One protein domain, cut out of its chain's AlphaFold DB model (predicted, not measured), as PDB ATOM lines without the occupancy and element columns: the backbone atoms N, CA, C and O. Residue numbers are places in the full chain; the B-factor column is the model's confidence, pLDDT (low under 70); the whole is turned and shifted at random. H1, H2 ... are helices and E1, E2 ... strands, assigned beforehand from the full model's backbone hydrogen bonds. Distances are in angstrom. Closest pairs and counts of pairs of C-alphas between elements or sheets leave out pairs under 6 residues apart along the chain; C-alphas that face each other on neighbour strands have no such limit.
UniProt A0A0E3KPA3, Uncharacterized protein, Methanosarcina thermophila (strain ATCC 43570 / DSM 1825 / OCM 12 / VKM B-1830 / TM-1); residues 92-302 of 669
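AT A GLANCE: This is residues 92 to 302 of the 669 residues of an uncharacterized protein of Methanosarcina thermophila (strain ATCC 43570 / DSM 1825 / OCM 12 / VKM B-1830 / TM-1) (UniProt A0A0E3KPA3). A strongly twisted parallel sheet of six strands lies between two layers of helices, with H1, H2 and H5 over one face and H3 and H4 over the other. The long helix H3 runs out beyond this sheet, and there H3 and H4 pack on a small hairpin, E6 and E7, whose tip, residues 263 to 268, sticks out. The 211 printed residues hold five named helices and eight named strands, in the order E1 H1 E2 H2 E3 E4 H3 E5 H4 E6 E7 E8 H5; the class is mixed, helices and strands. The whole is compact, with a radius of gyration of the C-alphas of 16.9 A and spans of 49 by 42 by 33 A.

HOW THE PARTS SIT: The large sheet runs E3, residues 165 to 167, E2, 139 to 143, E4, 182 to 186, E5, 234 to 239, E1, 99 to 103, and E8, 284 to 287. Within hydrogen-bond range are N 166 and O 141 across E3 and E2, 2.9 A, N 184 and O 140 across E2 and E4, 2.8 A, N 237 and O 183 across E4 and E5, 2.8 A, N 236 and O 100 across E5 and E1, 2.8 A, and N 101 and O 284 across E1 and E8, 2.8 A. H1, residues 120 to 134, is over E4 at a height over the sheet of 9.4 A. On the same face, H2, residues 146 to 158, is over E3 and E2, and with residues 152 to 156 alone it touches H1, about perpendicular at 75 degrees; the closest C-alphas are those of Val 124 and Leu 156, 6.1 A. H5, residues 291 to 301, also on that face, is over E1 and only just over E5, on which 3 of its C-alphas fall. On the opposite face, H3, residues 203 to 225, touches H4, residues 243 to 250, with residues 214 to 219 alone, about perpendicular at 84 degrees; the closest C-alphas are those of His 215 and Leu 249, 4.5 A. E6, residues 257 to 260, and E7, residues 271 to 274, form an antiparallel hairpin, with N 259 and O 272 within hydrogen-bond range at 2.9 A. The closest C-alphas of H3 and E6 are those of Arg 208 and Ile 258, 6.0 A, and of H4 and E7 those of Gly 248 and Val 273, 5.4 A. E2, H2, E3 and E4, H3, E5 are strand-helix-strand units, two parallel neighbour strands with a helix between them along the chain; E1, H1, E2 is a split one, with E4 and E5 between its strands in the sheet, and the three crossovers are right-handed. Every O i to N i+4 pair is within hydrogen-bond range in H1, H2, H4 and H5, and 17 of 19 in H3.

IN THESE COORDINATES: E1 begins at C-alpha 99, (48.779, -36.659, 32.865). H3 is 34.5 A long, from C-alpha 203 at (30.514, -7.625, 24.523); H1 measures 21.2 A, H2 18.2 A, E5 15.8 A and H5 15.5 A. H5 ends at C-alpha 301, (47.360, -43.595, 37.966).

THE WHOLE: The C-alphas of Gly 160 and Thr 201, the two farthest apart, are 49.7 A from each other. The printed part has no cut; the links E1 to H1, E3 to E4 and E4 to H3 are long. The mean pLDDT of the printed part is 88.7, and residues 158 to 159, 175 to 177, 268 and 277 to 278 are under 70.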
ATOM      1  N   PRO A  92      55.568 -33.568  21.452       87.06
ATOM      2  CA  PRO A  92      56.811 -34.212  21.020       87.06
ATOM      3  C   PRO A  92      57.385 -35.214  22.019       87.06
ATOM      4  O   PRO A  92      58.158 -36.079  21.621       87.06
ATOM      5  N   VAL A  93      56.993 -35.119  23.288       87.88
ATOM      6  CA  VAL A  93      57.412 -36.032  24.362       87.88
ATOM      7  C   VAL A  93      56.251 -36.888  24.877       87.88
ATOM      8  O   VAL A  93      56.414 -37.636  25.834       87.88
ATOM      9  N   ASN A  94      55.073 -36.801  24.251       87.69
ATOM     10  CA  ASN A  94      53.863 -37.522  24.645       87.69
ATOM     11  C   ASN A  94      53.516 -37.363  26.145       87.69
ATOM     12  O   ASN A  94      53.109 -38.323  26.810       87.69
ATOM     13  N   ASN A  95      53.726 -36.174  26.719       89.38
ATOM     14  CA  ASN A  95      53.550 -35.944  28.157       89.38
ATOM     15  C   ASN A  95      52.076 -35.856  28.578       89.38
ATOM     16  O   ASN A  95      51.752 -36.143  29.732       89.38
ATOM     17  N   ASN A  96      51.165 -35.532  27.654       91.31
ATOM     18  CA  ASN A  96      49.735 -35.523  27.944       91.31
ATOM     19  C   ASN A  96      49.226 -36.930  28.275       91.31
ATOM     20  O   ASN A  96      48.377 -37.072  29.150       91.31
ATOM     21  N   SER A  97      49.775 -37.973  27.641       90.75
ATOM     22  CA  SER A  97      49.359 -39.364  27.883       90.75
ATOM     23  C   SER A  97      49.595 -39.843  29.321       90.75
ATOM     24  O   SER A  97      48.912 -40.751  29.786       90.75
ATOM     25  N   LYS A  98      50.533 -39.214  30.043       93.19
ATOM     26  CA  LYS A  98      50.873 -39.531  31.438       93.19
ATOM     27  C   LYS A  98      50.247 -38.585  32.460       93.19
ATOM     28  O   LYS A  98      50.442 -38.766  33.665       93.19
ATOM     29  N   MET A  99      49.483 -37.598  32.005       95.44
ATOM     30  CA  MET A  99      48.779 -36.659  32.865       95.44
ATOM     31  C   MET A  99      47.313 -37.069  33.014       95.44
ATOM     32  O   MET A  99      46.607 -37.270  32.025       95.44
ATOM     33  N   LEU A 100      46.845 -37.131  34.260       97.94
ATOM     34  CA  LEU A 100      45.445 -37.368  34.600       97.94
ATOM     35  C   LEU A 100      44.834 -36.131  35.260       97.94
ATOM     36  O   LEU A 100      45.357 -35.611  36.243       97.94
ATOM     37  N   ILE A 101      43.694 -35.679  34.753       98.62
ATOM     38  CA  ILE A 101      42.885 -34.624  35.364       98.62
ATOM     39  C   ILE A 101      41.642 -35.260  35.974       98.62
ATOM     40  O   ILE A 101      40.849 -35.906  35.288       98.62
ATOM     41  N   LEU A 102      41.447 -35.038  37.267       98.56
ATOM     42  CA  LEU A 102      40.306 -35.538  38.015       98.56
ATOM     43  C   LEU A 102      39.349 -34.383  38.287       98.56
ATOM     44  O   LEU A 102      39.638 -33.514  39.111       98.56
ATOM     45  N   SER A 103      38.216 -34.363  37.587       97.88
ATOM     46  CA  SER A 103      37.223 -33.300  37.740       97.88
ATOM     47  C   SER A 103      36.266 -33.592  38.896       97.88
ATOM     48  O   SER A 103      35.919 -34.745  39.168       97.88
ATOM     49  N   ASP A 104      35.780 -32.536  39.540       95.31
ATOM     50  CA  ASP A 104      34.769 -32.620  40.592       95.31
ATOM     51  C   ASP A 104      33.357 -32.740  39.976       95.31
ATOM     52  O   ASP A 104      33.110 -32.406  38.811       95.31
ATOM     53  N   SER A 105      32.393 -33.218  40.762       90.06
ATOM     54  CA  SER A 105      30.989 -33.328  40.343       90.06
ATOM     55  C   SER A 105      30.247 -31.991  40.403       90.06
ATOM     56  O   SER A 105      29.121 -31.867  39.907       90.06
ATOM     57  N   LYS A 106      30.875 -30.969  40.989       90.25
ATOM     58  CA  LYS A 106      30.326 -29.624  41.165       90.25
ATOM     59  C   LYS A 106      31.347 -28.546  40.831       90.25
ATOM     60  O   LYS A 106      32.548 -28.779  40.837       90.25
ATOM     61  N   LYS A 107      30.831 -27.337  40.628       92.19
ATOM     62  CA  LYS A 107      31.620 -26.123  40.453       92.19
ATOM     63  C   LYS A 107      31.724 -25.352  41.768       92.19
ATOM     64  O   LYS A 107      30.739 -25.284  42.508       92.19
ATOM     65  N   TYR A 108      32.889 -24.772  42.056       93.81
ATOM     66  CA  TYR A 108      33.023 -23.770  43.112       93.81
ATOM     67  C   TYR A 108      32.790 -22.364  42.556       93.81
ATOM     68  O   TYR A 108      33.522 -21.871  41.694       93.81
ATOM     69  N   ASP A 109      31.786 -21.692  43.102       88.94
ATOM     70  CA  ASP A 109      31.347 -20.379  42.644       88.94
ATOM     71  C   ASP A 109      32.028 -19.241  43.423       88.94
ATOM     72  O   ASP A 109      32.722 -19.444  44.424       88.94
ATOM     73  N   ALA A 110      31.856 -18.005  42.952       85.12
ATOM     74  CA  ALA A 110      32.272 -16.824  43.711       85.12
ATOM     75  C   ALA A 110      31.314 -16.522  44.877       85.12
ATOM     76  O   ALA A 110      31.740 -16.050  45.927       85.12
ATOM     77  N   PHE A 111      30.030 -16.834  44.705       83.56
ATOM     78  CA  PHE A 111      28.945 -16.553  45.642       83.56
ATOM     79  C   PHE A 111      27.935 -17.711  45.664       83.56
ATOM     80  O   PHE A 111      27.989 -18.615  44.833       83.56
ATOM     81  N   GLY A 112      27.023 -17.705  46.637       87.69
ATOM     82  CA  GLY A 112      26.013 -18.753  46.804       87.69
ATOM     83  C   GLY A 112      26.500 -19.975  47.590       87.69
ATOM     84  O   GLY A 112      27.598 -19.999  48.142       87.69
ATOM     85  N   ARG A 113      25.660 -21.014  47.679       87.00
ATOM     86  CA  ARG A 113      25.894 -22.199  48.536       87.00
ATOM     87  C   ARG A 113      27.184 -22.960  48.204       87.00
ATOM     88  O   ARG A 113      27.776 -23.567  49.093       87.00
ATOM     89  N   ASN A 114      27.598 -22.942  46.940       89.12
ATOM     90  CA  ASN A 114      28.825 -23.587  46.471       89.12
ATOM     91  C   ASN A 114      29.996 -22.604  46.347       89.12
ATOM     92  O   ASN A 114      30.982 -22.926  45.686       89.12
ATOM     93  N   SER A 115      29.917 -21.420  46.966       90.75
ATOM     94  CA  SER A 115      31.038 -20.489  46.936       90.75
ATOM     95  C   SER A 115      32.278 -21.083  47.598       90.75
ATOM     96  O   SER A 115      32.170 -21.829  48.574       90.75
ATOM     97  N   ARG A 116      33.466 -20.705  47.115       91.25
ATOM     98  CA  ARG A 116      34.748 -21.104  47.730       91.25
ATOM     99  C   ARG A 116      34.794 -20.803  49.231       91.25
ATOM    100  O   ARG A 116      35.224 -21.648  50.005       91.25
ATOM    101  N   SER A 117      34.259 -19.652  49.646       85.81
ATOM    102  CA  SER A 117      34.154 -19.276  51.061       85.81
ATOM    103  C   SER A 117      33.248 -20.214  51.865       85.81
ATOM    104  O   SER A 117      33.651 -20.696  52.917       85.81
ATOM    105  N   ASN A 118      32.053 -20.536  51.357       84.94
ATOM    106  CA  ASN A 118      31.104 -21.433  52.028       84.94
ATOM    107  C   ASN A 118      31.558 -22.897  52.010       84.94
ATOM    108  O   ASN A 118      31.077 -23.711  52.796       84.94
ATOM    109  N   LYS A 119      32.461 -23.245  51.089       89.75
ATOM    110  CA  LYS A 119      33.066 -24.572  50.951       89.75
ATOM    111  C   LYS A 119      34.484 -24.645  51.513       89.75
ATOM    112  O   LYS A 119      35.151 -25.646  51.277       89.75
ATOM    113  N   ARG A 120      34.931 -23.642  52.279       86.88
ATOM    114  CA  ARG A 120      36.309 -23.555  52.783       86.88
ATOM    115  C   ARG A 120      36.734 -24.804  53.555       86.88
ATOM    116  O   ARG A 120      37.767 -25.366  53.216       86.88
ATOM    117  N   ASP A 121      35.931 -25.264  54.511       73.06
ATOM    118  CA  ASP A 121      36.267 -26.439  55.334       73.06
ATOM    119  C   ASP A 121      36.406 -27.713  54.487       73.06
ATOM    120  O   ASP A 121      37.319 -28.512  54.680       73.06
ATOM    121  N   GLU A 122      35.528 -27.874  53.495       88.25
ATOM    122  CA  GLU A 122      35.578 -28.992  52.551       88.25
ATOM    123  C   GLU A 122      36.840 -28.927  51.679       88.25
ATOM    124  O   GLU A 122      37.523 -29.931  51.511       88.25
ATOM    125  N   ILE A 123      37.156 -27.746  51.137       92.81
ATOM    126  CA  ILE A 123      38.343 -27.518  50.303       92.81
ATOM    127  C   ILE A 123      39.613 -27.832  51.096       92.81
ATOM    128  O   ILE A 123      40.463 -28.574  50.612       92.81
ATOM    129  N   VAL A 124      39.718 -27.315  52.323       84.56
ATOM    130  CA  VAL A 124      40.863 -27.539  53.217       84.56
ATOM    131  C   VAL A 124      41.016 -29.023  53.543       84.56
ATOM    132  O   VAL A 124      42.105 -29.566  53.397       84.56
ATOM    133  N   SER A 125      39.925 -29.706  53.903       77.00
ATOM    134  CA  SER A 125      39.952 -31.143  54.199       77.00
ATOM    135  C   SER A 125      40.406 -31.985  52.999       77.00
ATOM    136  O   SER A 125      41.225 -32.893  53.160       77.00
ATOM    137  N   LYS A 126      39.933 -31.663  51.787       90.56
ATOM    138  CA  LYS A 126      40.368 -32.337  50.555       90.56
ATOM    139  C   LYS A 126      41.847 -32.091  50.255       90.56
ATOM    140  O   LYS A 126      42.557 -33.038  49.938       90.56
ATOM    141  N   ILE A 127      42.309 -30.844  50.377       94.00
ATOM    142  CA  ILE A 127      43.718 -30.479  50.175       94.00
ATOM    143  C   ILE A 127      44.614 -31.280  51.115       94.00
ATOM    144  O   ILE A 127      45.515 -31.959  50.638       94.00
ATOM    145  N   ILE A 128      44.333 -31.248  52.422       81.06
ATOM    146  CA  ILE A 128      45.129 -31.960  53.430       81.06
ATOM    147  C   ILE A 128      45.179 -33.455  53.107       81.06
ATOM    148  O   ILE A 128      46.249 -34.046  53.107       81.06
ATOM    149  N   SER A 129      44.048 -34.052  52.720       80.06
ATOM    150  CA  SER A 129      44.008 -35.471  52.338       80.06
ATOM    151  C   SER A 129      44.929 -35.790  51.151       80.06
ATOM    152  O   SER A 129      45.584 -36.831  51.138       80.06
ATOM    153  N   ILE A 130      44.992 -34.907  50.146       91.19
ATOM    154  CA  ILE A 130      45.871 -35.087  48.982       91.19
ATOM    155  C   ILE A 130      47.339 -34.905  49.385       91.19
ATOM    156  O   ILE A 130      48.152 -35.770  49.055       91.19
ATOM    157  N   LEU A 131      47.658 -33.828  50.115       87.56
ATOM    158  CA  LEU A 131      49.007 -33.543  50.623       87.56
ATOM    159  C   LEU A 131      49.541 -34.723  51.437       87.56
ATOM    160  O   LEU A 131      50.612 -35.250  51.152       87.56
ATOM    161  N   GLU A 132      48.734 -35.238  52.364       78.88
ATOM    162  CA  GLU A 132      49.107 -36.387  53.179       78.88
ATOM    163  C   GLU A 132      49.430 -37.621  52.329       78.88
ATOM    164  O   GLU A 132      50.361 -38.358  52.648       78.88
ATOM    165  N   ILE A 133      48.665 -37.888  51.269       77.50
ATOM    166  CA  ILE A 133      48.808 -39.108  50.461       77.50
ATOM    167  C   ILE A 133      50.005 -39.034  49.512       77.50
ATOM    168  O   ILE A 133      50.722 -40.031  49.353       77.50
ATOM    169  N   TYR A 134      50.229 -37.883  48.885       84.25
ATOM    170  CA  TYR A 134      51.254 -37.729  47.852       84.25
ATOM    171  C   TYR A 134      52.547 -37.076  48.339       84.25
ATOM    172  O   TYR A 134      53.559 -37.187  47.649       84.25
ATOM    173  N   GLY A 135      52.544 -36.498  49.537       83.69
ATOM    174  CA  GLY A 135      53.668 -35.771  50.107       83.69
ATOM    175  C   GLY A 135      53.674 -34.310  49.669       83.69
ATOM    176  O   GLY A 135      53.514 -33.989  48.487       83.69
ATOM    177  N   ASP A 136      53.891 -33.438  50.644       87.81
ATOM    178  CA  ASP A 136      53.960 -31.985  50.523       87.81
ATOM    179  C   ASP A 136      54.884 -31.527  49.393       87.81
ATOM    180  O   ASP A 136      54.550 -30.631  48.623       87.81
ATOM    181  N   GLU A 137      56.031 -32.180  49.254       89.44
ATOM    182  CA  GLU A 137      57.076 -31.844  48.295       89.44
ATOM    183  C   GLU A 137      56.731 -32.196  46.836       89.44
ATOM    184  O   GLU A 137      57.327 -31.630  45.920       89.44
ATOM    185  N   ASP A 138      55.783 -33.118  46.605       93.31
ATOM    186  CA  ASP A 138      55.317 -33.485  45.253       93.31
ATOM    187  C   ASP A 138      54.052 -32.724  44.833       93.31
ATOM    188  O   ASP A 138      53.598 -32.849  43.693       93.31
ATOM    189  N   CYS A 139      53.473 -31.946  45.750       95.94
ATOM    190  CA  CYS A 139      52.229 -31.224  45.537       95.94
ATOM    191  C   CYS A 139      52.469 -29.742  45.257       95.94
ATOM    192  O   CYS A 139      53.449 -29.159  45.696       95.94
ATOM    193  N   ILE A 140      51.547 -29.116  44.532       96.19
ATOM    194  CA  ILE A 140      51.448 -27.663  44.409       96.19
ATOM    195  C   ILE A 140      49.978 -27.263  44.435       96.19
ATOM    196  O   ILE A 140      49.146 -27.894  43.778       96.19
ATOM    197  N   ILE A 141      49.634 -26.226  45.198       97.75
ATOM    198  CA  ILE A 141      48.250 -25.756  45.320       97.75
ATOM    199  C   ILE A 141      48.100 -24.461  44.543       97.75
ATOM    200  O   ILE A 141      48.840 -23.515  44.796       97.75
ATOM    201  N   VAL A 142      47.117 -24.405  43.645       97.31
ATOM    202  CA  VAL A 142      46.798 -23.203  42.869       97.31
ATOM    203  C   VAL A 142      45.341 -22.794  43.033       97.31
ATOM    204  O   VAL A 142      44.429 -23.622  43.017       97.31
ATOM    205  N   THR A 143      45.114 -21.491  43.188       96.94
ATOM    206  CA  THR A 143      43.775 -20.893  43.264       96.94
ATOM    207  C   THR A 143      43.659 -19.623  42.412       96.94
ATOM    208  O   THR A 143      44.578 -19.214  41.705       96.94
ATOM    209  N   ILE A 144      42.483 -19.001  42.432       94.19
ATOM    210  CA  ILE A 144      42.074 -17.927  41.518       94.19
ATOM    211  C   ILE A 144      42.860 -16.613  41.669       94.19
ATOM    212  O   ILE A 144      43.030 -15.892  40.687       94.19
ATOM    213  N   SER A 145      43.311 -16.259  42.874       92.19
ATOM    214  CA  SER A 145      43.956 -14.968  43.142       92.19
ATOM    215  C   SER A 145      44.828 -15.007  44.390       92.19
ATOM    216  O   SER A 145      44.600 -15.832  45.271       92.19
ATOM    217  N   GLU A 146      45.757 -14.056  44.497       94.06
ATOM    218  CA  GLU A 146      46.607 -13.851  45.678       94.06
ATOM    219  C   GLU A 146      45.783 -13.751  46.971       94.06
ATOM    220  O   GLU A 146      46.065 -14.413  47.961       94.06
ATOM    221  N   ARG A 147      44.673 -13.005  46.943       91.25
ATOM    222  CA  ARG A 147      43.775 -12.885  48.100       91.25
ATOM    223  C   ARG A 147      43.171 -14.227  48.519       91.25
ATOM    224  O   ARG A 147      43.024 -14.485  49.714       91.25
ATOM    225  N   GLU A 148      42.739 -15.039  47.556       94.06
ATOM    226  CA  GLU A 148      42.176 -16.357  47.862       94.06
ATOM    227  C   GLU A 148      43.264 -17.313  48.348       94.06
ATOM    228  O   GLU A 148      43.006 -18.074  49.277       94.06
ATOM    229  N   ALA A 149      44.466 -17.217  47.773       96.56
ATOM    230  CA  ALA A 149      45.650 -17.946  48.196       96.56
ATOM    231  C   ALA A 149      45.979 -17.657  49.663       96.56
ATOM    232  O   ALA A 149      45.856 -18.566  50.477       96.56
ATOM    233  N   SER A 150      46.220 -16.399  50.046       96.25
ATOM    234  CA  SER A 150      46.526 -16.040  51.444       96.25
ATOM    235  C   SER A 150      45.423 -16.462  52.415       96.25
ATOM    236  O   SER A 150      45.671 -16.888  53.543       96.25
ATOM    237  N   SER A 151      44.165 -16.360  51.983       94.25
ATOM    238  CA  SER A 151      43.031 -16.800  52.791       94.25
ATOM    239  C   SER A 151      43.009 -18.330  52.956       94.25
ATOM    240  O   SER A 151      42.576 -18.829  53.998       94.25
ATOM    241  N   LEU A 152      43.427 -19.087  51.938       95.12
ATOM    242  CA  LEU A 152      43.484 -20.549  51.974       95.12
ATOM    243  C   LEU A 152      44.682 -21.030  52.791       95.12
ATOM    244  O   LEU A 152      44.510 -21.934  53.601       95.12
ATOM    245  N   GLU A 153      45.837 -20.375  52.675       97.38
ATOM    246  CA  GLU A 153      47.007 -20.592  53.538       97.38
ATOM    247  C   GLU A 153      46.655 -20.390  55.011       97.38
ATOM    248  O   GLU A 153      46.966 -21.235  55.850       97.38
ATOM    249  N   ALA A 154      45.945 -19.305  55.337       87.50
ATOM    250  CA  ALA A 154      45.490 -19.047  56.700       87.50
ATOM    251  C   ALA A 154      44.567 -20.164  57.215       87.50
ATOM    252  O   ALA A 154      44.666 -20.562  58.377       87.50
ATOM    253  N   ALA A 155      43.693 -20.695  56.357       79.62
ATOM    254  CA  ALA A 155      42.799 -21.791  56.714       79.62
ATOM    255  C   ALA A 155      43.541 -23.129  56.878       79.62
ATOM    256  O   ALA A 155      43.268 -23.859  57.827       79.62
ATOM    257  N   LEU A 156      44.512 -23.422  56.011       77.44
ATOM    258  CA  LEU A 156      45.388 -24.594  56.111       77.44
ATOM    259  C   LEU A 156      46.243 -24.543  57.384       77.44
ATOM    260  O   LEU A 156      46.298 -25.511  58.142       77.44
ATOM    261  N   LYS A 157      46.811 -23.373  57.698       80.50
ATOM    262  CA  LYS A 157      47.523 -23.118  58.957       80.50
ATOM    263  C   LYS A 157      46.616 -23.310  60.174       80.50
ATOM    264  O   LYS A 157      47.021 -23.955  61.134       80.50
ATOM    265  N   ALA A 158      45.387 -22.790  60.138       62.22
ATOM    266  CA  ALA A 158      44.413 -22.976  61.216       62.22
ATOM    267  C   ALA A 158      43.984 -24.445  61.386       62.22
ATOM    268  O   ALA A 158      43.669 -24.862  62.499       62.22
ATOM    269  N   ALA A 159      44.007 -25.225  60.305       59.12
ATOM    270  CA  ALA A 159      43.762 -26.664  60.308       59.12
ATOM    271  C   ALA A 159      44.996 -27.502  60.708       59.12
ATOM    272  O   ALA A 159      44.903 -28.725  60.746       59.12
ATOM    273  N   GLY A 160      46.127 -26.867  61.037       70.31
ATOM    274  CA  GLY A 160      47.342 -27.544  61.500       70.31
ATOM    275  C   GLY A 160      48.266 -28.052  60.392       70.31
ATOM    276  O   GLY A 160      49.211 -28.767  60.698       70.31
ATOM    277  N   HIS A 161      48.033 -27.673  59.132       76.50
ATOM    278  CA  HIS A 161      48.842 -28.091  57.985       76.50
ATOM    279  C   HIS A 161      49.283 -26.873  57.156       76.50
ATOM    280  O   HIS A 161      48.781 -26.660  56.051       76.50
ATOM    281  N   PRO A 162      50.165 -26.006  57.688       87.69
ATOM    282  CA  PRO A 162      50.613 -24.818  56.965       87.69
ATOM    283  C   PRO A 162      51.275 -25.223  55.645       87.69
ATOM    284  O   PRO A 162      52.176 -26.054  55.631       87.69
ATOM    285  N   TYR A 163      50.816 -24.642  54.541       93.81
ATOM    286  CA  TYR A 163      51.301 -24.965  53.206       93.81
ATOM    287  C   TYR A 163      51.146 -23.742  52.296       93.81
ATOM    288  O   TYR A 163      50.135 -23.045  52.402       93.81
ATOM    289  N   GLU A 164      52.132 -23.480  51.433       95.75
ATOM    290  CA  GLU A 164      52.116 -22.346  50.494       95.75
ATOM    291  C   GLU A 164      51.076 -22.574  49.391       95.75
ATOM    292  O   GLU A 164      51.053 -23.609  48.722       95.75
ATOM    293  N   VAL A 165      50.211 -21.589  49.173       97.19
ATOM    294  CA  VAL A 165      49.208 -21.627  48.111       97.19
ATOM    295  C   VAL A 165      49.560 -20.558  47.095       97.19
ATOM    296  O   VAL A 165      49.554 -19.372  47.395       97.19
ATOM    297  N   THR A 166      49.795 -20.967  45.854       95.62
ATOM    298  CA  THR A 166      49.988 -20.026  44.750       95.62
ATOM    299  C   THR A 166      48.650 -19.662  44.097       95.62
ATOM    300  O   THR A 166      47.585 -20.210  44.399       95.62
ATOM    301  N   TYR A 167      48.692 -18.772  43.115       95.56
ATOM    302  CA  TYR A 167      47.555 -18.445  42.265       95.56
ATOM    303  C   TYR A 167      47.940 -18.451  40.784       95.56
ATOM    304  O   TYR A 167      49.114 -18.384  40.432       95.56
ATOM    305  N   TYR A 168      46.947 -18.550  39.896       94.25
ATOM    306  CA  TYR A 168      47.174 -18.779  38.460       94.25
ATOM    307  C   TYR A 168      48.111 -17.774  37.774       94.25
ATOM    308  O   TYR A 168      48.843 -18.148  36.866       94.25
ATOM    309  N   LYS A 169      48.096 -16.509  38.203       88.38
ATOM    310  CA  LYS A 169      48.918 -15.429  37.630       88.38
ATOM    311  C   LYS A 169      50.198 -15.135  38.410       88.38
ATOM    312  O   LYS A 169      50.861 -14.141  38.125       88.38
ATOM    313  N   ASP A 170      50.526 -15.957  39.401       90.06
ATOM    314  CA  ASP A 170      51.783 -15.815  40.121       90.06
ATOM    315  C   ASP A 170      52.956 -15.976  39.130       90.06
ATOM    316  O   ASP A 170      52.920 -16.893  38.300       90.06
ATOM    317  N   PRO A 171      54.001 -15.128  39.172       85.56
ATOM    318  CA  PRO A 171      55.197 -15.301  38.350       85.56
ATOM    319  C   PRO A 171      55.804 -16.706  38.417       85.56
ATOM    320  O   PRO A 171      56.270 -17.208  37.397       85.56
ATOM    321  N   LYS A 172      55.718 -17.394  39.562       83.12
ATOM    322  CA  LYS A 172      56.152 -18.792  39.721       83.12
ATOM    323  C   LYS A 172      55.359 -19.762  38.836       83.12
ATOM    324  O   LYS A 172      55.859 -20.830  38.495       83.12
ATOM    325  N   MET A 173      54.151 -19.385  38.410       84.62
ATOM    326  CA  MET A 173      53.309 -20.130  37.466       84.62
ATOM    327  C   MET A 173      53.577 -19.773  35.995       84.62
ATOM    328  O   MET A 173      53.169 -20.530  35.118       84.62
ATOM    329  N   MET A 174      54.422 -18.774  35.703       74.50
ATOM    330  CA  MET A 174      54.876 -18.402  34.347       74.50
ATOM    331  C   MET A 174      56.340 -18.841  34.074       74.50
ATOM    332  O   MET A 174      57.249 -18.353  34.734       74.50
ATOM    333  N   GLY A 175      56.616 -19.788  33.157       64.75
ATOM    334  CA  GLY A 175      57.994 -20.287  32.896       64.75
ATOM    335  C   GLY A 175      58.168 -21.819  32.791       64.75
ATOM    336  O   GLY A 175      57.200 -22.527  32.524       64.75
ATOM    337  N   ILE A 176      59.403 -22.331  32.975       63.66
ATOM    338  CA  ILE A 176      59.813 -23.749  32.772       63.66
ATOM    339  C   ILE A 176      59.707 -24.585  34.075       63.66
ATOM    340  O   ILE A 176      59.765 -24.020  35.164       63.66
ATOM    341  N   SER A 177      59.462 -25.897  33.906       63.59
ATOM    342  CA  SER A 177      59.341 -27.057  34.828       63.59
ATOM    343  C   SER A 177      59.214 -26.829  36.343       63.59
ATOM    344  O   SER A 177      60.129 -26.323  36.985       63.59
ATOM    345  N   ALA A 178      58.134 -27.356  36.930       81.62
ATOM    346  CA  ALA A 178      58.036 -27.614  38.367       81.62
ATOM    347  C   ALA A 178      58.569 -29.025  38.688       81.62
ATOM    348  O   ALA A 178      58.471 -29.928  37.851       81.62
ATOM    349  N   SER A 179      59.121 -29.246  39.884       88.19
ATOM    350  CA  SER A 179      59.521 -30.592  40.338       88.19
ATOM    351  C   SER A 179      58.321 -31.436  40.772       88.19
ATOM    352  O   SER A 179      58.375 -32.661  40.733       88.19
ATOM    353  N   GLN A 180      57.229 -30.773  41.144       93.62
ATOM    354  CA  GLN A 180      55.977 -31.367  41.591       93.62
ATOM    355  C   GLN A 180      55.271 -32.108  40.454       93.62
ATOM    356  O   GLN A 180      55.252 -31.654  39.306       93.62
ATOM    357  N   ARG A 181      54.649 -33.245  40.772       94.94
ATOM    358  CA  ARG A 181      53.831 -34.035  39.836       94.94
ATOM    359  C   ARG A 181      52.362 -34.107  40.245       94.94
ATOM    360  O   ARG A 181      51.568 -34.724  39.536       94.94
ATOM    361  N   ILE A 182      51.981 -33.453  41.339       97.12
ATOM    362  CA  ILE A 182      50.601 -33.338  41.800       97.12
ATOM    363  C   ILE A 182      50.208 -31.867  41.870       97.12
ATOM    364  O   ILE A 182      50.844 -31.076  42.558       97.12
ATOM    365  N   MET A 183      49.125 -31.494  41.196       97.75
ATOM    366  CA  MET A 183      48.501 -30.185  41.358       97.75
ATOM    367  C   MET A 183      47.165 -30.317  42.072       97.75
ATOM    368  O   MET A 183      46.331 -31.139  41.694       97.75
ATOM    369  N   ILE A 184      46.925 -29.446  43.045       98.56
ATOM    370  CA  ILE A 184      45.622 -29.254  43.673       98.56
ATOM    371  C   ILE A 184      45.076 -27.907  43.201       98.56
ATOM    372  O   ILE A 184      45.463 -26.850  43.697       98.56
ATOM    373  N   ALA A 185      44.200 -27.945  42.200       98.31
ATOM    374  CA  ALA A 185      43.615 -26.759  41.590       98.31
ATOM    375  C   ALA A 185      42.248 -26.459  42.213       98.31
ATOM    376  O   ALA A 185      41.296 -27.221  42.047       98.31
ATOM    377  N   VAL A 186      42.133 -25.339  42.928       97.94
ATOM    378  CA  VAL A 186      40.882 -24.898  43.561       97.94
ATOM    379  C   VAL A 186      40.143 -23.943  42.624       97.94
ATOM    380  O   VAL A 186      40.312 -22.722  42.670       97.94
ATOM    381  N   GLY A 187      39.286 -24.511  41.775       96.31
ATOM    382  CA  GLY A 187      38.645 -23.799  40.670       96.31
ATOM    383  C   GLY A 187      39.615 -23.487  39.524       96.31
ATOM    384  O   GLY A 187      40.820 -23.676  39.645       96.31
ATOM    385  N   VAL A 188      39.090 -22.977  38.408       95.75
ATOM    386  CA  VAL A 188      39.883 -22.469  37.269       95.75
ATOM    387  C   VAL A 188      40.251 -20.989  37.457       95.75
ATOM    388  O   VAL A 188      39.748 -20.346  38.386       95.75
ATOM    389  N   ALA A 189      41.071 -20.427  36.562       95.06
ATOM    390  CA  ALA A 189      41.519 -19.025  36.560       95.06
ATOM    391  C   ALA A 189      40.402 -18.012  36.227       95.06
ATOM    392  O   ALA A 189      40.575 -17.124  35.395       95.06
ATOM    393  N   ASN A 190      39.226 -18.172  36.841       91.88
ATOM    394  CA  ASN A 190      38.031 -17.380  36.593       91.88
ATOM    395  C   ASN A 190      38.313 -15.884  36.754       91.88
ATOM    396  O   ASN A 190      38.987 -15.435  37.680       91.88
ATOM    397  N   LYS A 191      37.718 -15.104  35.860       88.19
ATOM    398  CA  LYS A 191      37.805 -13.645  35.839       88.19
ATOM    399  C   LYS A 191      36.411 -13.060  36.079       88.19
ATOM    400  O   LYS A 191      35.421 -13.759  35.834       88.19
ATOM    401  N   PRO A 192      36.295 -11.823  36.590       84.25
ATOM    402  CA  PRO A 192      35.000 -11.177  36.778       84.25
ATOM    403  C   PRO A 192      34.170 -11.204  35.489       84.25
ATOM    404  O   PRO A 192      34.669 -10.876  34.418       84.25
ATOM    405  N   SER A 193      32.898 -11.596  35.581       79.38
ATOM    406  CA  SER A 193      32.028 -11.778  34.407       79.38
ATOM    407  C   SER A 193      31.656 -10.475  33.699       79.38
ATOM    408  O   SER A 193      31.170 -10.509  32.574       79.38
ATOM    409  N   ASN A 194      31.831  -9.349  34.386       78.56
ATOM    410  CA  ASN A 194      31.633  -7.997  33.878       78.56
ATOM    411  C   ASN A 194      32.938  -7.356  33.377       78.56
ATOM    412  O   ASN A 194      32.938  -6.163  33.089       78.56
ATOM    413  N   ALA A 195      34.046  -8.102  33.318       82.38
ATOM    414  CA  ALA A 195      35.266  -7.610  32.697       82.38
ATOM    415  C   ALA A 195      35.038  -7.412  31.193       82.38
ATOM    416  O   ALA A 195      34.459  -8.279  30.535       82.38
ATOM    417  N   PHE A 196      35.509  -6.279  30.677       83.75
ATOM    418  CA  PHE A 196      35.489  -5.944  29.260       83.75
ATOM    419  C   PHE A 196      36.922  -5.721  28.773       83.75
ATOM    420  O   PHE A 196      37.722  -5.090  29.464       83.75
ATOM    421  N   ASP A 197      37.240  -6.250  27.597       84.81
ATOM    422  CA  ASP A 197      38.558  -6.135  26.980       84.81
ATOM    423  C   ASP A 197      38.540  -5.016  25.937       84.81
ATOM    424  O   ASP A 197      37.814  -5.086  24.942       84.81
ATOM    425  N   VAL A 198      39.344  -3.979  26.180       83.19
ATOM    426  CA  VAL A 198      39.406  -2.754  25.366       83.19
ATOM    427  C   VAL A 198      39.918  -2.995  23.937       83.19
ATOM    428  O   VAL A 198      39.772  -2.125  23.084       83.19
ATOM    429  N   VAL A 199      40.489  -4.169  23.648       82.12
ATOM    430  CA  VAL A 199      40.886  -4.560  22.285       82.12
ATOM    431  C   VAL A 199      39.668  -4.913  21.414       82.12
ATOM    432  O   VAL A 199      39.764  -4.889  20.188       82.12
ATOM    433  N   THR A 200      38.514  -5.202  22.020       86.19
ATOM    434  CA  THR A 200      37.281  -5.583  21.312       86.19
ATOM    435  C   THR A 200      36.275  -4.440  21.207       86.19
ATOM    436  O   THR A 200      36.265  -3.521  22.023       86.19
ATOM    437  N   THR A 201      35.398  -4.514  20.206       83.94
ATOM    438  CA  THR A 201      34.349  -3.513  19.951       83.94
ATOM    439  C   THR A 201      32.996  -3.874  20.558       83.94
ATOM    440  O   THR A 201      32.135  -3.009  20.687       83.94
ATOM    441  N   ASP A 202      32.785  -5.139  20.926       88.81
ATOM    442  CA  ASP A 202      31.501  -5.648  21.394       88.81
ATOM    443  C   ASP A 202      31.645  -6.636  22.565       88.81
ATOM    444  O   ASP A 202      32.693  -7.233  22.822       88.81
ATOM    445  N   THR A 203      30.548  -6.804  23.305       86.06
ATOM    446  CA  THR A 203      30.514  -7.625  24.523       86.06
ATOM    447  C   THR A 203      30.682  -9.118  24.241       86.06
ATOM    448  O   THR A 203      31.186  -9.842  25.102       86.06
ATOM    449  N   GLU A 204      30.247  -9.615  23.084       88.06
ATOM    450  CA  GLU A 204      30.368 -11.037  22.769       88.06
ATOM    451  C   GLU A 204      31.819 -11.407  22.494       88.06
ATOM    452  O   GLU A 204      32.335 -12.338  23.117       88.06
ATOM    453  N   SER A 205      32.494 -10.643  21.635       89.31
ATOM    454  CA  SER A 205      33.922 -10.780  21.349       89.31
ATOM    455  C   SER A 205      34.748 -10.661  22.628       89.31
ATOM    456  O   SER A 205      35.588 -11.522  22.906       89.31
ATOM    457  N   SER A 206      34.436  -9.679  23.482       89.62
ATOM    458  CA  SER A 206      35.090  -9.533  24.785       89.62
ATOM    459  C   SER A 206      34.896 -10.760  25.686       89.62
ATOM    460  O   SER A 206      35.850 -11.250  26.291       89.62
ATOM    461  N   LYS A 207      33.677 -11.312  25.756       90.56
ATOM    462  CA  LYS A 207      33.394 -12.524  26.543       90.56
ATOM    463  C   LYS A 207      34.114 -13.754  25.988       90.56
ATOM    464  O   LYS A 207      34.544 -14.590  26.782       90.56
ATOM    465  N   ARG A 208      34.262 -13.888  24.665       91.38
ATOM    466  CA  ARG A 208      35.054 -14.976  24.059       91.38
ATOM    467  C   ARG A 208      36.522 -14.862  24.470       91.38
ATOM    468  O   ARG A 208      37.072 -15.838  24.979       91.38
ATOM    469  N   MET A 209      37.107 -13.666  24.366       90.75
ATOM    470  CA  MET A 209      38.472 -13.395  24.839       90.75
ATOM    471  C   MET A 209      38.633 -13.650  26.342       90.75
ATOM    472  O   MET A 209      39.640 -14.218  26.763       90.75
ATOM    473  N   LEU A 210      37.629 -13.316  27.161       91.94
ATOM    474  CA  LEU A 210      37.628 -13.605  28.598       91.94
ATOM    475  C   LEU A 210      37.802 -15.107  28.867       91.94
ATOM    476  O   LEU A 210      38.681 -15.488  29.638       91.94
ATOM    477  N   TYR A 211      36.988 -15.957  28.232       92.62
ATOM    478  CA  TYR A 211      37.071 -17.412  28.406       92.62
ATOM    479  C   TYR A 211      38.343 -18.002  27.812       92.62
ATOM    480  O   TYR A 211      38.961 -18.857  28.443       92.62
ATOM    481  N   GLU A 212      38.785 -17.515  26.654       92.38
ATOM    482  CA  GLU A 212      40.067 -17.916  26.078       92.38
ATOM    483  C   GLU A 212      41.214 -17.627  27.042       92.38
ATOM    484  O   GLU A 212      42.037 -18.497  27.313       92.38
ATOM    485  N   SER A 213      41.205 -16.444  27.646       91.81
ATOM    486  CA  SER A 213      42.205 -16.033  28.615       91.81
ATOM    487  C   SER A 213      42.113 -16.824  29.931       91.81
ATOM    488  O   SER A 213      43.141 -17.107  30.538       91.81
ATOM    489  N   ILE A 214      40.915 -17.224  30.384       94.12
ATOM    490  CA  ILE A 214      40.754 -18.156  31.521       94.12
ATOM    491  C   ILE A 214      41.372 -19.519  31.180       94.12
ATOM    492  O   ILE A 214      42.072 -20.101  32.011       94.12
ATOM    493  N   HIS A 215      41.125 -20.031  29.972       94.75
ATOM    494  CA  HIS A 215      41.648 -21.325  29.531       94.75
ATOM    495  C   HIS A 215      43.175 -21.279  29.395       94.75
ATOM    496  O   HIS A 215      43.829 -22.209  29.856       94.75
ATOM    497  N   CYS A 216      43.743 -20.195  28.849       91.69
ATOM    498  CA  CYS A 216      45.195 -19.985  28.767       91.69
ATOM    499  C   CYS A 216      45.847 -20.042  30.147       91.69
ATOM    500  O   CYS A 216      46.688 -20.904  30.388       91.69
ATOM    501  N   ASP A 217      45.414 -19.164  31.059       92.75
ATOM    502  CA  ASP A 217      46.001 -19.039  32.397       92.75
ATOM    503  C   ASP A 217      45.887 -20.370  33.167       92.75
ATOM    504  O   ASP A 217      46.820 -20.800  33.848       92.75
ATOM    505  N   THR A 218      44.750 -21.064  33.027       95.50
ATOM    506  CA  THR A 218      44.529 -22.352  33.700       95.50
ATOM    507  C   THR A 218      45.399 -23.455  33.105       95.50
ATOM    508  O   THR A 218      46.049 -24.183  33.850       95.50
ATOM    509  N   TRP A 219      45.448 -23.585  31.776       93.44
ATOM    510  CA  TRP A 219      46.197 -24.654  31.115       93.44
ATOM    511  C   TRP A 219      47.709 -24.481  31.236       93.44
ATOM    512  O   TRP A 219      48.426 -25.469  31.425       93.44
ATOM    513  N   GLN A 220      48.185 -23.234  31.188       90.38
ATOM    514  CA  GLN A 220      49.580 -22.899  31.446       90.38
ATOM    515  C   GLN A 220      49.993 -23.354  32.849       90.38
ATOM    516  O   GLN A 220      51.029 -24.003  32.993       90.38
ATOM    517  N   ALA A 221      49.164 -23.086  33.864       93.19
ATOM    518  CA  ALA A 221      49.417 -23.536  35.228       93.19
ATOM    519  C   ALA A 221      49.306 -25.064  35.362       93.19
ATOM    520  O   ALA A 221      50.215 -25.698  35.882       93.19
ATOM    521  N   TRP A 222      48.240 -25.689  34.861       94.62
ATOM    522  CA  TRP A 222      48.027 -27.135  35.020       94.62
ATOM    523  C   TRP A 222      49.085 -27.972  34.306       94.62
ATOM    524  O   TRP A 222      49.488 -29.019  34.807       94.62
ATOM    525  N   SER A 223      49.602 -27.493  33.174       92.00
ATOM    526  CA  SER A 223      50.697 -28.161  32.466       92.00
ATOM    527  C   SER A 223      52.024 -28.133  33.235       92.00
ATOM    528  O   SER A 223      52.926 -28.884  32.876       92.00
ATOM    529  N   ARG A 224      52.160 -27.333  34.307       90.56
ATOM    530  CA  ARG A 224      53.398 -27.241  35.102       90.56
ATOM    531  C   ARG A 224      53.796 -28.547  35.773       90.56
ATOM    532  O   ARG A 224      54.989 -28.782  35.934       90.56
ATOM    533  N   VAL A 225      52.818 -29.366  36.162       92.81
ATOM    534  CA  VAL A 225      53.076 -30.646  36.840       92.81
ATOM    535  C   VAL A 225      53.341 -31.791  35.871       92.81
ATOM    536  O   VAL A 225      53.574 -32.913  36.308       92.81
ATOM    537  N   LYS A 226      53.304 -31.551  34.556       91.94
ATOM    538  CA  LYS A 226      53.734 -32.550  33.577       91.94
ATOM    539  C   LYS A 226      55.224 -32.806  33.725       91.94
ATOM    540  O   LYS A 226      56.013 -31.882  33.915       91.94
ATOM    541  N   ASP A 227      55.595 -34.066  33.579       90.38
ATOM    542  CA  ASP A 227      56.994 -34.423  33.487       90.38
ATOM    543  C   ASP A 227      57.557 -34.014  32.111       90.38
ATOM    544  O   ASP A 227      56.992 -34.428  31.093       90.38
ATOM    545  N   PRO A 228      58.635 -33.206  32.045       88.12
ATOM    546  CA  PRO A 228      59.198 -32.745  30.773       88.12
ATOM    547  C   PRO A 228      59.661 -33.881  29.857       88.12
ATOM    548  O   PRO A 228      59.597 -33.732  28.640       88.12
ATOM    549  N   ASN A 229      60.073 -35.009  30.439       87.81
ATOM    550  CA  ASN A 229      60.555 -36.182  29.714       87.81
ATOM    551  C   ASN A 229      59.468 -37.253  29.547       87.81
ATOM    552  O   ASN A 229      59.726 -38.306  28.971       87.81
ATOM    553  N   SER A 230      58.253 -37.005  30.054       87.06
ATOM    554  CA  SER A 230      57.187 -38.003  30.123       87.06
ATOM    555  C   SER A 230      57.657 -39.296  30.796       87.06
ATOM    556  O   SER A 230      57.346 -40.397  30.354       87.06
ATOM    557  N   GLU A 231      58.422 -39.201  31.880       88.31
ATOM    558  CA  GLU A 231      58.868 -40.362  32.656       88.31
ATOM    559  C   GLU A 231      57.868 -40.656  33.775       88.31
ATOM    560  O   GLU A 231      57.309 -41.757  33.856       88.31
ATOM    561  N   VAL A 232      57.571 -39.634  34.579       90.56
ATOM    562  CA  VAL A 232      56.765 -39.742  35.795       90.56
ATOM    563  C   VAL A 232      55.315 -39.299  35.546       90.56
ATOM    564  O   VAL A 232      55.095 -38.174  35.095       90.56
ATOM    565  N   PRO A 233      54.303 -40.122  35.892       94.25
ATOM    566  CA  PRO A 233      52.905 -39.710  35.822       94.25
ATOM    567  C   PRO A 233      52.604 -38.496  36.701       94.25
ATOM    568  O   PRO A 233      53.153 -38.359  37.806       94.25
ATOM    569  N   SER A 234      51.685 -37.655  36.229       95.81
ATOM    570  CA  SER A 234      51.219 -36.467  36.941       95.81
ATOM    571  C   SER A 234      49.702 -36.417  37.066       95.81
ATOM    572  O   SER A 234      48.972 -37.022  36.277       95.81
ATOM    573  N   ILE A 235      49.225 -35.717  38.096       98.12
ATOM    574  CA  ILE A 235      47.799 -35.630  38.422       98.12
ATOM    575  C   ILE A 235      47.415 -34.183  38.714       98.12
ATOM    576  O   ILE A 235      48.119 -33.479  39.437       98.12
ATOM    577  N   VAL A 236      46.259 -33.760  38.206       98.50
ATOM    578  CA  VAL A 236      45.573 -32.538  38.637       98.50
ATOM    579  C   VAL A 236      44.270 -32.911  39.333       98.50
ATOM    580  O   VAL A 236      43.348 -33.442  38.715       98.50
ATOM    581  N   PHE A 237      44.173 -32.576  40.615       98.62
ATOM    582  CA  PHE A 237      42.929 -32.584  41.372       98.62
ATOM    583  C   PHE A 237      42.189 -31.269  41.115       98.62
ATOM    584  O   PHE A 237      42.490 -30.247  41.733       98.62
ATOM    585  N   ALA A 238      41.232 -31.284  40.189       98.50
ATOM    586  CA  ALA A 238      40.483 -30.103  39.775       98.50
ATOM    587  C   ALA A 238      39.262 -29.882  40.686       98.50
ATOM    588  O   ALA A 238      38.107 -30.113  40.313       98.50
ATOM    589  N   LEU A 239      39.528 -29.453  41.923       98.19
ATOM    590  CA  LEU A 239      38.520 -29.268  42.963       98.19
ATOM    591  C   LEU A 239      37.550 -28.145  42.582       98.19
ATOM    592  O   LEU A 239      37.946 -27.004  42.338       98.19
ATOM    593  N   GLY A 240      36.257 -28.467  42.551       96.25
ATOM    594  CA  GLY A 240      35.225 -27.525  42.124       96.25
ATOM    595  C   GLY A 240      35.310 -27.093  40.659       96.25
ATOM    596  O   GLY A 240      34.892 -25.975  40.354       96.25
ATOM    597  N   CYS A 241      35.862 -27.934  39.785       96.31
ATOM    598  CA  CYS A 241      35.851 -27.750  38.334       96.31
ATOM    599  C   CYS A 241      35.060 -28.894  37.701       96.31
ATOM    600  O   CYS A 241      35.318 -30.059  38.012       96.31
ATOM    601  N   THR A 242      34.114 -28.587  36.813       94.81
ATOM    602  CA  THR A 242      33.344 -29.644  36.138       94.81
ATOM    603  C   THR A 242      34.152 -30.296  35.016       94.81
ATOM    604  O   THR A 242      35.151 -29.745  34.547       94.81
ATOM    605  N   VAL A 243      33.722 -31.481  34.565       95.62
ATOM    606  CA  VAL A 243      34.383 -32.176  33.447       95.62
ATOM    607  C   VAL A 243      34.346 -31.332  32.173       95.62
ATOM    608  O   VAL A 243      35.347 -31.254  31.475       95.62
ATOM    609  N   GLU A 244      33.248 -30.618  31.930       93.75
ATOM    610  CA  GLU A 244      33.073 -29.770  30.749       93.75
ATOM    611  C   GLU A 244      34.034 -28.565  30.779       93.75
ATOM    612  O   GLU A 244      34.587 -28.184  29.748       93.75
ATOM    613  N   GLU A 245      34.299 -27.990  31.963       94.44
ATOM    614  CA  GLU A 245      35.332 -26.955  32.127       94.44
ATOM    615  C   GLU A 245      36.727 -27.517  31.834       94.44
ATOM    616  O   GLU A 245      37.503 -26.894  31.108       94.44
ATOM    617  N   CYS A 246      37.028 -28.711  32.357       96.44
ATOM    618  CA  CYS A 246      38.304 -29.389  32.130       96.44
ATOM    619  C   CYS A 246      38.508 -29.736  30.644       96.44
ATOM    620  O   CYS A 246      39.602 -29.566  30.112       96.44
ATOM    621  N   GLU A 247      37.469 -30.181  29.941       94.56
ATOM    622  CA  GLU A 247      37.524 -30.444  28.501       94.56
ATOM    623  C   GLU A 247      37.756 -29.156  27.702       94.56
ATOM    624  O   GLU A 247      38.634 -29.109  26.838       94.56
ATOM    625  N   GLY A 248      37.035 -28.079  28.022       93.00
ATOM    626  CA  GLY A 248      37.178 -26.799  27.329       93.00
ATOM    627  C   GLY A 248      38.561 -26.158  27.496       93.00
ATOM    628  O   GLY A 248      39.108 -25.606  26.534       93.00
ATOM    629  N   LEU A 249      39.156 -26.234  28.692       93.44
ATOM    630  CA  LEU A 249      40.472 -25.639  28.961       93.44
ATOM    631  C   LEU A 249      41.649 -26.470  28.431       93.44
ATOM    632  O   LEU A 249      42.731 -25.925  28.237       93.44
ATOM    633  N   THR A 250      41.455 -27.771  28.193       93.12
ATOM    634  CA  THR A 250      42.490 -28.671  27.641       93.12
ATOM    635  C   THR A 250      42.436 -28.789  26.119       93.12
ATOM    636  O   THR A 250      43.353 -29.342  25.517       93.12
ATOM    637  N   THR A 251      41.383 -28.268  25.484       91.94
ATOM    638  CA  THR A 251      41.207 -28.316  24.030       91.94
ATOM    639  C   THR A 251      41.986 -27.184  23.359       91.94
ATOM    640  O   THR A 251      41.596 -26.012  23.432       91.94
ATOM    641  N   TRP A 252      43.083 -27.552  22.693       89.75
ATOM    642  CA  TRP A 252      43.974 -26.660  21.950       89.75
ATOM    643  C   TRP A 252      44.240 -27.202  20.546       89.75
ATOM    644  O   TRP A 252      44.258 -28.409  20.330       89.75
ATOM    645  N   GLY A 253      44.453 -26.306  19.588       87.25
ATOM    646  CA  GLY A 253      44.682 -26.649  18.188       87.25
ATOM    647  C   GLY A 253      44.604 -25.410  17.304       87.25
ATOM    648  O   GLY A 253      44.373 -24.304  17.796       87.25
ATOM    649  N   PHE A 254      44.803 -25.589  15.999       84.88
ATOM    650  CA  PHE A 254      44.571 -24.512  15.039       84.88
ATOM    651  C   PHE A 254      43.073 -24.212  14.900       84.88
ATOM    652  O   PHE A 254      42.234 -25.064  15.196       84.88
ATOM    653  N   ASP A 255      42.762 -22.978  14.493       85.50
ATOM    654  CA  ASP A 255      41.400 -22.449  14.325       85.50
ATOM    655  C   ASP A 255      40.509 -22.676  15.551       85.50
ATOM    656  O   ASP A 255      39.305 -22.915  15.464       85.50
ATOM    657  N   ARG A 256      41.134 -22.616  16.732       89.38
ATOM    658  CA  ARG A 256      40.434 -22.752  17.997       89.38
ATOM    659  C   ARG A 256      39.413 -21.630  18.146       89.38
ATOM    660  O   ARG A 256      39.756 -20.457  18.032       89.38
ATOM    661  N   SER A 257      38.176 -21.984  18.472       89.88
ATOM    662  CA  SER A 257      37.104 -21.024  18.714       89.88
ATOM    663  C   SER A 257      36.311 -21.365  19.974       89.88
ATOM    664  O   SER A 257      36.299 -22.504  20.450       89.88
ATOM    665  N   ILE A 258      35.687 -20.337  20.552       92.38
ATOM    666  CA  ILE A 258      34.828 -20.450  21.731       92.38
ATOM    667  C   ILE A 258      33.440 -19.947  21.364       92.38
ATOM    668  O   ILE A 258      33.257 -18.783  21.000       92.38
ATOM    669  N   GLU A 259      32.460 -20.823  21.535       91.56
ATOM    670  CA  GLU A 259      31.047 -20.510  21.404       91.56
ATOM    671  C   GLU A 259      30.401 -20.470  22.785       91.56
ATOM    672  O   GLU A 259      30.552 -21.379  23.607       91.56
ATOM    673  N   ILE A 260      29.667 -19.395  23.048       90.25
ATOM    674  CA  ILE A 260      28.948 -19.198  24.302       90.25
ATOM    675  C   ILE A 260      27.468 -19.320  23.972       90.25
ATOM    676  O   ILE A 260      26.923 -18.466  23.278       90.25
ATOM    677  N   ALA A 261      26.820 -20.378  24.460       86.69
ATOM    678  CA  ALA A 261      25.395 -20.559  24.228       86.69
ATOM    679  C   ALA A 261      24.590 -19.402  24.852       86.69
ATOM    680  O   ALA A 261      24.980 -18.895  25.917       86.69
ATOM    681  N   PRO A 262      23.464 -19.005  24.229       82.62
ATOM    682  CA  PRO A 262      22.572 -18.011  24.804       82.62
ATOM    683  C   PRO A 262      22.103 -18.456  26.191       82.62
ATOM    684  O   PRO A 262      22.012 -19.649  26.497       82.62
ATOM    685  N   TYR A 263      21.833 -17.481  27.055       78.38
ATOM    686  CA  TYR A 263      21.296 -17.771  28.375       78.38
ATOM    687  C   TYR A 263      19.882 -18.336  28.238       78.38
ATOM    688  O   TYR A 263      19.013 -17.701  27.647       78.38
ATOM    689  N   ILE A 264      19.662 -19.514  28.814       81.25
ATOM    690  CA  ILE A 264      18.345 -20.132  28.939       81.25
ATOM    691  C   ILE A 264      18.070 -20.263  30.433       81.25
ATOM    692  O   ILE A 264      18.909 -20.768  31.187       81.25
ATOM    693  N   GLU A 265      16.911 -19.775  30.873       75.50
ATOM    694  CA  GLU A 265      16.548 -19.764  32.285       75.50
ATOM    695  C   GLU A 265      16.618 -21.180  32.878       75.50
ATOM    696  O   GLU A 265      16.192 -22.157  32.262       75.50
ATOM    697  N   ARG A 266      17.193 -21.301  34.082       70.94
ATOM    698  CA  ARG A 266      17.387 -22.577  34.806       70.94
ATOM    699  C   ARG A 266      18.296 -23.600  34.109       70.94
ATOM    700  O   ARG A 266      18.468 -24.697  34.641       70.94
ATOM    701  N   GLN A 267      18.943 -23.255  32.995       71.56
ATOM    702  CA  GLN A 267      19.978 -24.086  32.382       71.56
ATOM    703  C   GLN A 267      21.381 -23.591  32.738       71.56
ATOM    704  O   GLN A 267      21.647 -22.398  32.890       71.56
ATOM    705  N   LYS A 268      22.316 -24.536  32.878       68.81
ATOM    706  CA  LYS A 268      23.728 -24.196  33.057       68.81
ATOM    707  C   LYS A 268      24.251 -23.549  31.779       68.81
ATOM    708  O   LYS A 268      24.022 -24.058  30.685       68.81
ATOM    709  N   LYS A 269      25.005 -22.460  31.937       77.25
ATOM    710  CA  LYS A 269      25.709 -21.806  30.833       77.25
ATOM    711  C   LYS A 269      26.599 -22.828  30.121       77.25
ATOM    712  O   LYS A 269      27.500 -23.387  30.744       77.25
ATOM    713  N   ARG A 270      26.344 -23.051  28.833       84.00
ATOM    714  CA  ARG A 270      27.108 -23.979  27.996       84.00
ATOM    715  C   ARG A 270      28.148 -23.204  27.196       84.00
ATOM    716  O   ARG A 270      27.816 -22.232  26.523       84.00
ATOM    717  N   ILE A 271      29.399 -23.628  27.312       89.25
ATOM    718  CA  ILE A 271      30.529 -23.078  26.565       89.25
ATOM    719  C   ILE A 271      31.107 -24.234  25.769       89.25
ATOM    720  O   ILE A 271      31.468 -25.254  26.355       89.25
ATOM    721  N   THR A 272      31.164 -24.076  24.456       91.44
ATOM    722  CA  THR A 272      31.717 -25.079  23.552       91.44
ATOM    723  C   THR A 272      33.049 -24.566  23.036       91.44
ATOM    724  O   THR A 272      33.149 -23.423  22.593       91.44
ATOM    725  N   VAL A 273      34.077 -25.406  23.114       92.19
ATOM    726  CA  VAL A 273      35.393 -25.127  22.535       92.19
ATOM    727  C   VAL A 273      35.599 -26.087  21.377       92.19
ATOM    728  O   VAL A 273      35.407 -27.293  21.532       92.19
ATOM    729  N   SER A 274      35.981 -25.554  20.226       89.88
ATOM    730  CA  SER A 274      36.286 -26.331  19.028       89.88
ATOM    731  C   SER A 274      37.645 -25.919  18.478       89.88
ATOM    732  O   SER A 274      38.112 -24.813  18.735       89.88
ATOM    733  N   CYS A 275      38.301 -26.826  17.764       88.69
ATOM    734  CA  CYS A 275      39.517 -26.589  16.993       88.69
ATOM    735  C   CYS A 275      39.633 -27.681  15.922       88.69
ATOM    736  O   CYS A 275      38.900 -28.678  15.965       88.69
ATOM    737  N   ASP A 276      40.580 -27.529  15.001       84.19
ATOM    738  CA  ASP A 276      40.935 -28.566  14.031       84.19
ATOM    739  C   ASP A 276      41.247 -29.898  14.762       84.19
ATOM    740  O   ASP A 276      42.090 -29.962  15.668       84.19
ATOM    741  N   LYS A 277      40.519 -30.973  14.418       62.16
ATOM    742  CA  LYS A 277      40.579 -32.264  15.130       62.16
ATOM    743  C   LYS A 277      41.932 -32.959  14.934       62.16
ATOM    744  O   LYS A 277      42.439 -33.038  13.822       62.16
ATOM    745  N   GLY A 278      42.460 -33.550  16.011       61.16
ATOM    746  CA  GLY A 278      43.621 -34.455  15.970       61.16
ATOM    747  C   GLY A 278      44.997 -33.783  15.982       61.16
ATOM    748  O   GLY A 278      45.998 -34.468  15.816       61.16
ATOM    749  N   LEU A 279      45.077 -32.465  16.182       71.62
ATOM    750  CA  LEU A 279      46.345 -31.742  16.048       71.62
ATOM    751  C   LEU A 279      47.187 -31.656  17.317       71.62
ATOM    752  O   LEU A 279      48.410 -31.678  17.213       71.62
ATOM    753  N   ILE A 280      46.555 -31.504  18.483       85.38
ATOM    754  CA  ILE A 280      47.239 -31.431  19.777       85.38
ATOM    755  C   ILE A 280      46.624 -32.480  20.699       85.38
ATOM    756  O   ILE A 280      45.403 -32.534  20.869       85.38
ATOM    757  N   SER A 281      47.460 -33.352  21.260       88.81
ATOM    758  CA  SER A 281      47.026 -34.361  22.218       88.81
ATOM    759  C   SER A 281      46.484 -33.689  23.484       88.81
ATOM    760  O   SER A 281      46.853 -32.566  23.838       88.81
ATOM    761  N   LYS A 282      45.583 -34.379  24.181       90.62
ATOM    762  CA  LYS A 282      45.007 -33.911  25.443       90.62
ATOM    763  C   LYS A 282      45.199 -34.962  26.533       90.62
ATOM    764  O   LYS A 282      45.275 -36.148  26.205       90.62
ATOM    765  N   PRO A 283      45.287 -34.554  27.807       94.12
ATOM    766  CA  PRO A 283      45.412 -35.488  28.914       94.12
ATOM    767  C   PRO A 283      44.139 -36.310  29.107       94.12
ATOM    768  O   PRO A 283      43.059 -35.948  28.626       94.12
ATOM    769  N   GLN A 284      44.256 -37.397  29.866       95.88
ATOM    770  CA  GLN A 284      43.086 -38.133  30.324       95.88
ATOM    771  C   GLN A 284      42.309 -37.268  31.323       95.88
ATOM    772  O   GLN A 284      42.885 -36.707  32.252       95.88
ATOM    773  N   ILE A 285      40.989 -37.177  31.150       97.88
ATOM    774  CA  ILE A 285      40.099 -36.448  32.059       97.88
ATOM    775  C   ILE A 285      39.069 -37.430  32.595       97.88
ATOM    776  O   ILE A 285      38.408 -38.122  31.819       97.88
ATOM    777  N   LYS A 286      38.920 -37.494  33.918       97.44
ATOM    778  CA  LYS A 286      37.953 -38.375  34.569       97.44
ATOM    779  C   LYS A 286      37.024 -37.593  35.484       97.44
ATOM    780  O   LYS A 286      37.454 -36.933  36.430       97.44
ATOM    781  N   LYS A 287      35.725 -37.709  35.205       97.06
ATOM    782  CA  LYS A 287      34.666 -37.168  36.052       97.06
ATOM    783  C   LYS A 287      34.496 -38.036  37.287       97.06
ATOM    784  O   LYS A 287      34.103 -39.191  37.167       97.06
ATOM    785  N   CYS A 288      34.728 -37.460  38.459       94.31
ATOM    786  CA  CYS A 288      34.563 -38.152  39.732       94.31
ATOM    787  C   CYS A 288      33.222 -37.759  40.365       94.31
ATOM    788  O   CYS A 288      32.878 -36.578  40.439       94.31
ATOM    789  N   LYS A 289      32.440 -38.735  40.838       91.69
ATOM    790  CA  LYS A 289      31.149 -38.496  41.507       91.69
ATOM    791  C   LYS A 289      31.354 -37.858  42.876       91.69
ATOM    792  O   LYS A 289      30.576 -36.996  43.290       91.69
ATOM    793  N   ASN A 290      32.399 -38.284  43.575       88.44
ATOM    794  CA  ASN A 290      32.771 -37.808  44.898       88.44
ATOM    795  C   ASN A 290      34.299 -37.826  45.075       88.44
ATOM    796  O   ASN A 290      35.047 -38.233  44.186       88.44
ATOM    797  N   PHE A 291      34.753 -37.345  46.231       87.88
ATOM    798  CA  PHE A 291      36.175 -37.244  46.540       87.88
ATOM    799  C   PHE A 291      36.850 -38.610  46.742       87.88
ATOM    800  O   PHE A 291      38.005 -38.769  46.368       87.88
ATOM    801  N   ASP A 292      36.131 -39.614  47.249       80.81
ATOM    802  CA  ASP A 292      36.683 -40.963  47.433       80.81
ATOM    803  C   ASP A 292      37.012 -41.613  46.077       80.81
ATOM    804  O   ASP A 292      38.084 -42.190  45.901       80.81
ATOM    805  N   GLU A 293      36.126 -41.459  45.086       88.50
ATOM    806  CA  GLU A 293      36.384 -41.886  43.706       88.50
ATOM    807  C   GLU A 293      37.576 -41.131  43.111       88.50
ATOM    808  O   GLU A 293      38.460 -41.752  42.534       88.50
ATOM    809  N   MET A 294      37.659 -39.815  43.326       94.81
ATOM    810  CA  MET A 294      38.802 -39.004  42.897       94.81
ATOM    811  C   MET A 294      40.125 -39.539  43.467       94.81
ATOM    812  O   MET A 294      41.082 -39.739  42.723       94.81
ATOM    813  N   MET A 295      40.175 -39.851  44.761       89.12
ATOM    814  CA  MET A 295      41.374 -40.405  45.394       89.12
ATOM    815  C   MET A 295      41.724 -41.812  44.896       89.12
ATOM    816  O   MET A 295      42.905 -42.119  44.731       89.12
ATOM    817  N   LYS A 296      40.718 -42.654  44.626       82.88
ATOM    818  CA  LYS A 296      40.909 -43.994  44.050       82.88
ATOM    819  C   LYS A 296      41.508 -43.927  42.647       82.88
ATOM    820  O   LYS A 296      42.439 -44.656  42.334       82.88
ATOM    821  N   GLU A 297      40.979 -43.060  41.793       88.50
ATOM    822  CA  GLU A 297      41.479 -42.910  40.426       88.50
ATOM    823  C   GLU A 297      42.890 -42.334  40.398       88.50
ATOM    824  O   GLU A 297      43.731 -42.771  39.614       88.50
ATOM    825  N   ALA A 298      43.179 -41.414  41.318       92.62
ATOM    826  CA  ALA A 298      44.518 -40.889  41.488       92.62
ATOM    827  C   ALA A 298      45.529 -41.995  41.842       92.62
ATOM    828  O   ALA A 298      46.586 -42.083  41.218       92.62
ATOM    829  N   SER A 299      45.193 -42.866  42.803       86.00
ATOM    830  CA  SER A 299      46.108 -43.912  43.276       86.00
ATOM    831  C   SER A 299      46.353 -45.019  42.248       86.00
ATOM    832  O   SER A 299      47.429 -45.618  42.247       86.00
ATOM    833  N   LEU A 300      45.390 -45.267  41.353       83.25
ATOM    834  CA  LEU A 300      45.559 -46.164  40.207       83.25
ATOM    835  C   LEU A 300      46.525 -45.592  39.158       83.25
ATOM    836  O   LEU A 300      47.244 -46.354  38.518       83.25
ATOM    837  N   HIS A 301      46.551 -44.267  38.990       90.12
ATOM    838  CA  HIS A 301      47.360 -43.595  37.966       90.12
ATOM    839  C   HIS A 301      48.798 -43.316  38.405       90.12
ATOM    840  O   HIS A 301      49.744 -43.512  37.642       90.12
ATOM    841  N   LYS A 302      48.987 -42.859  39.645       87.69
ATOM    842  CA  LYS A 302      50.304 -42.571  40.219       87.69
ATOM    843  C   LYS A 302      50.371 -43.161  41.618       87.69
ATOM    844  O   LYS A 302      49.559 -42.834  42.481       87.69
TER     845      LYS A 302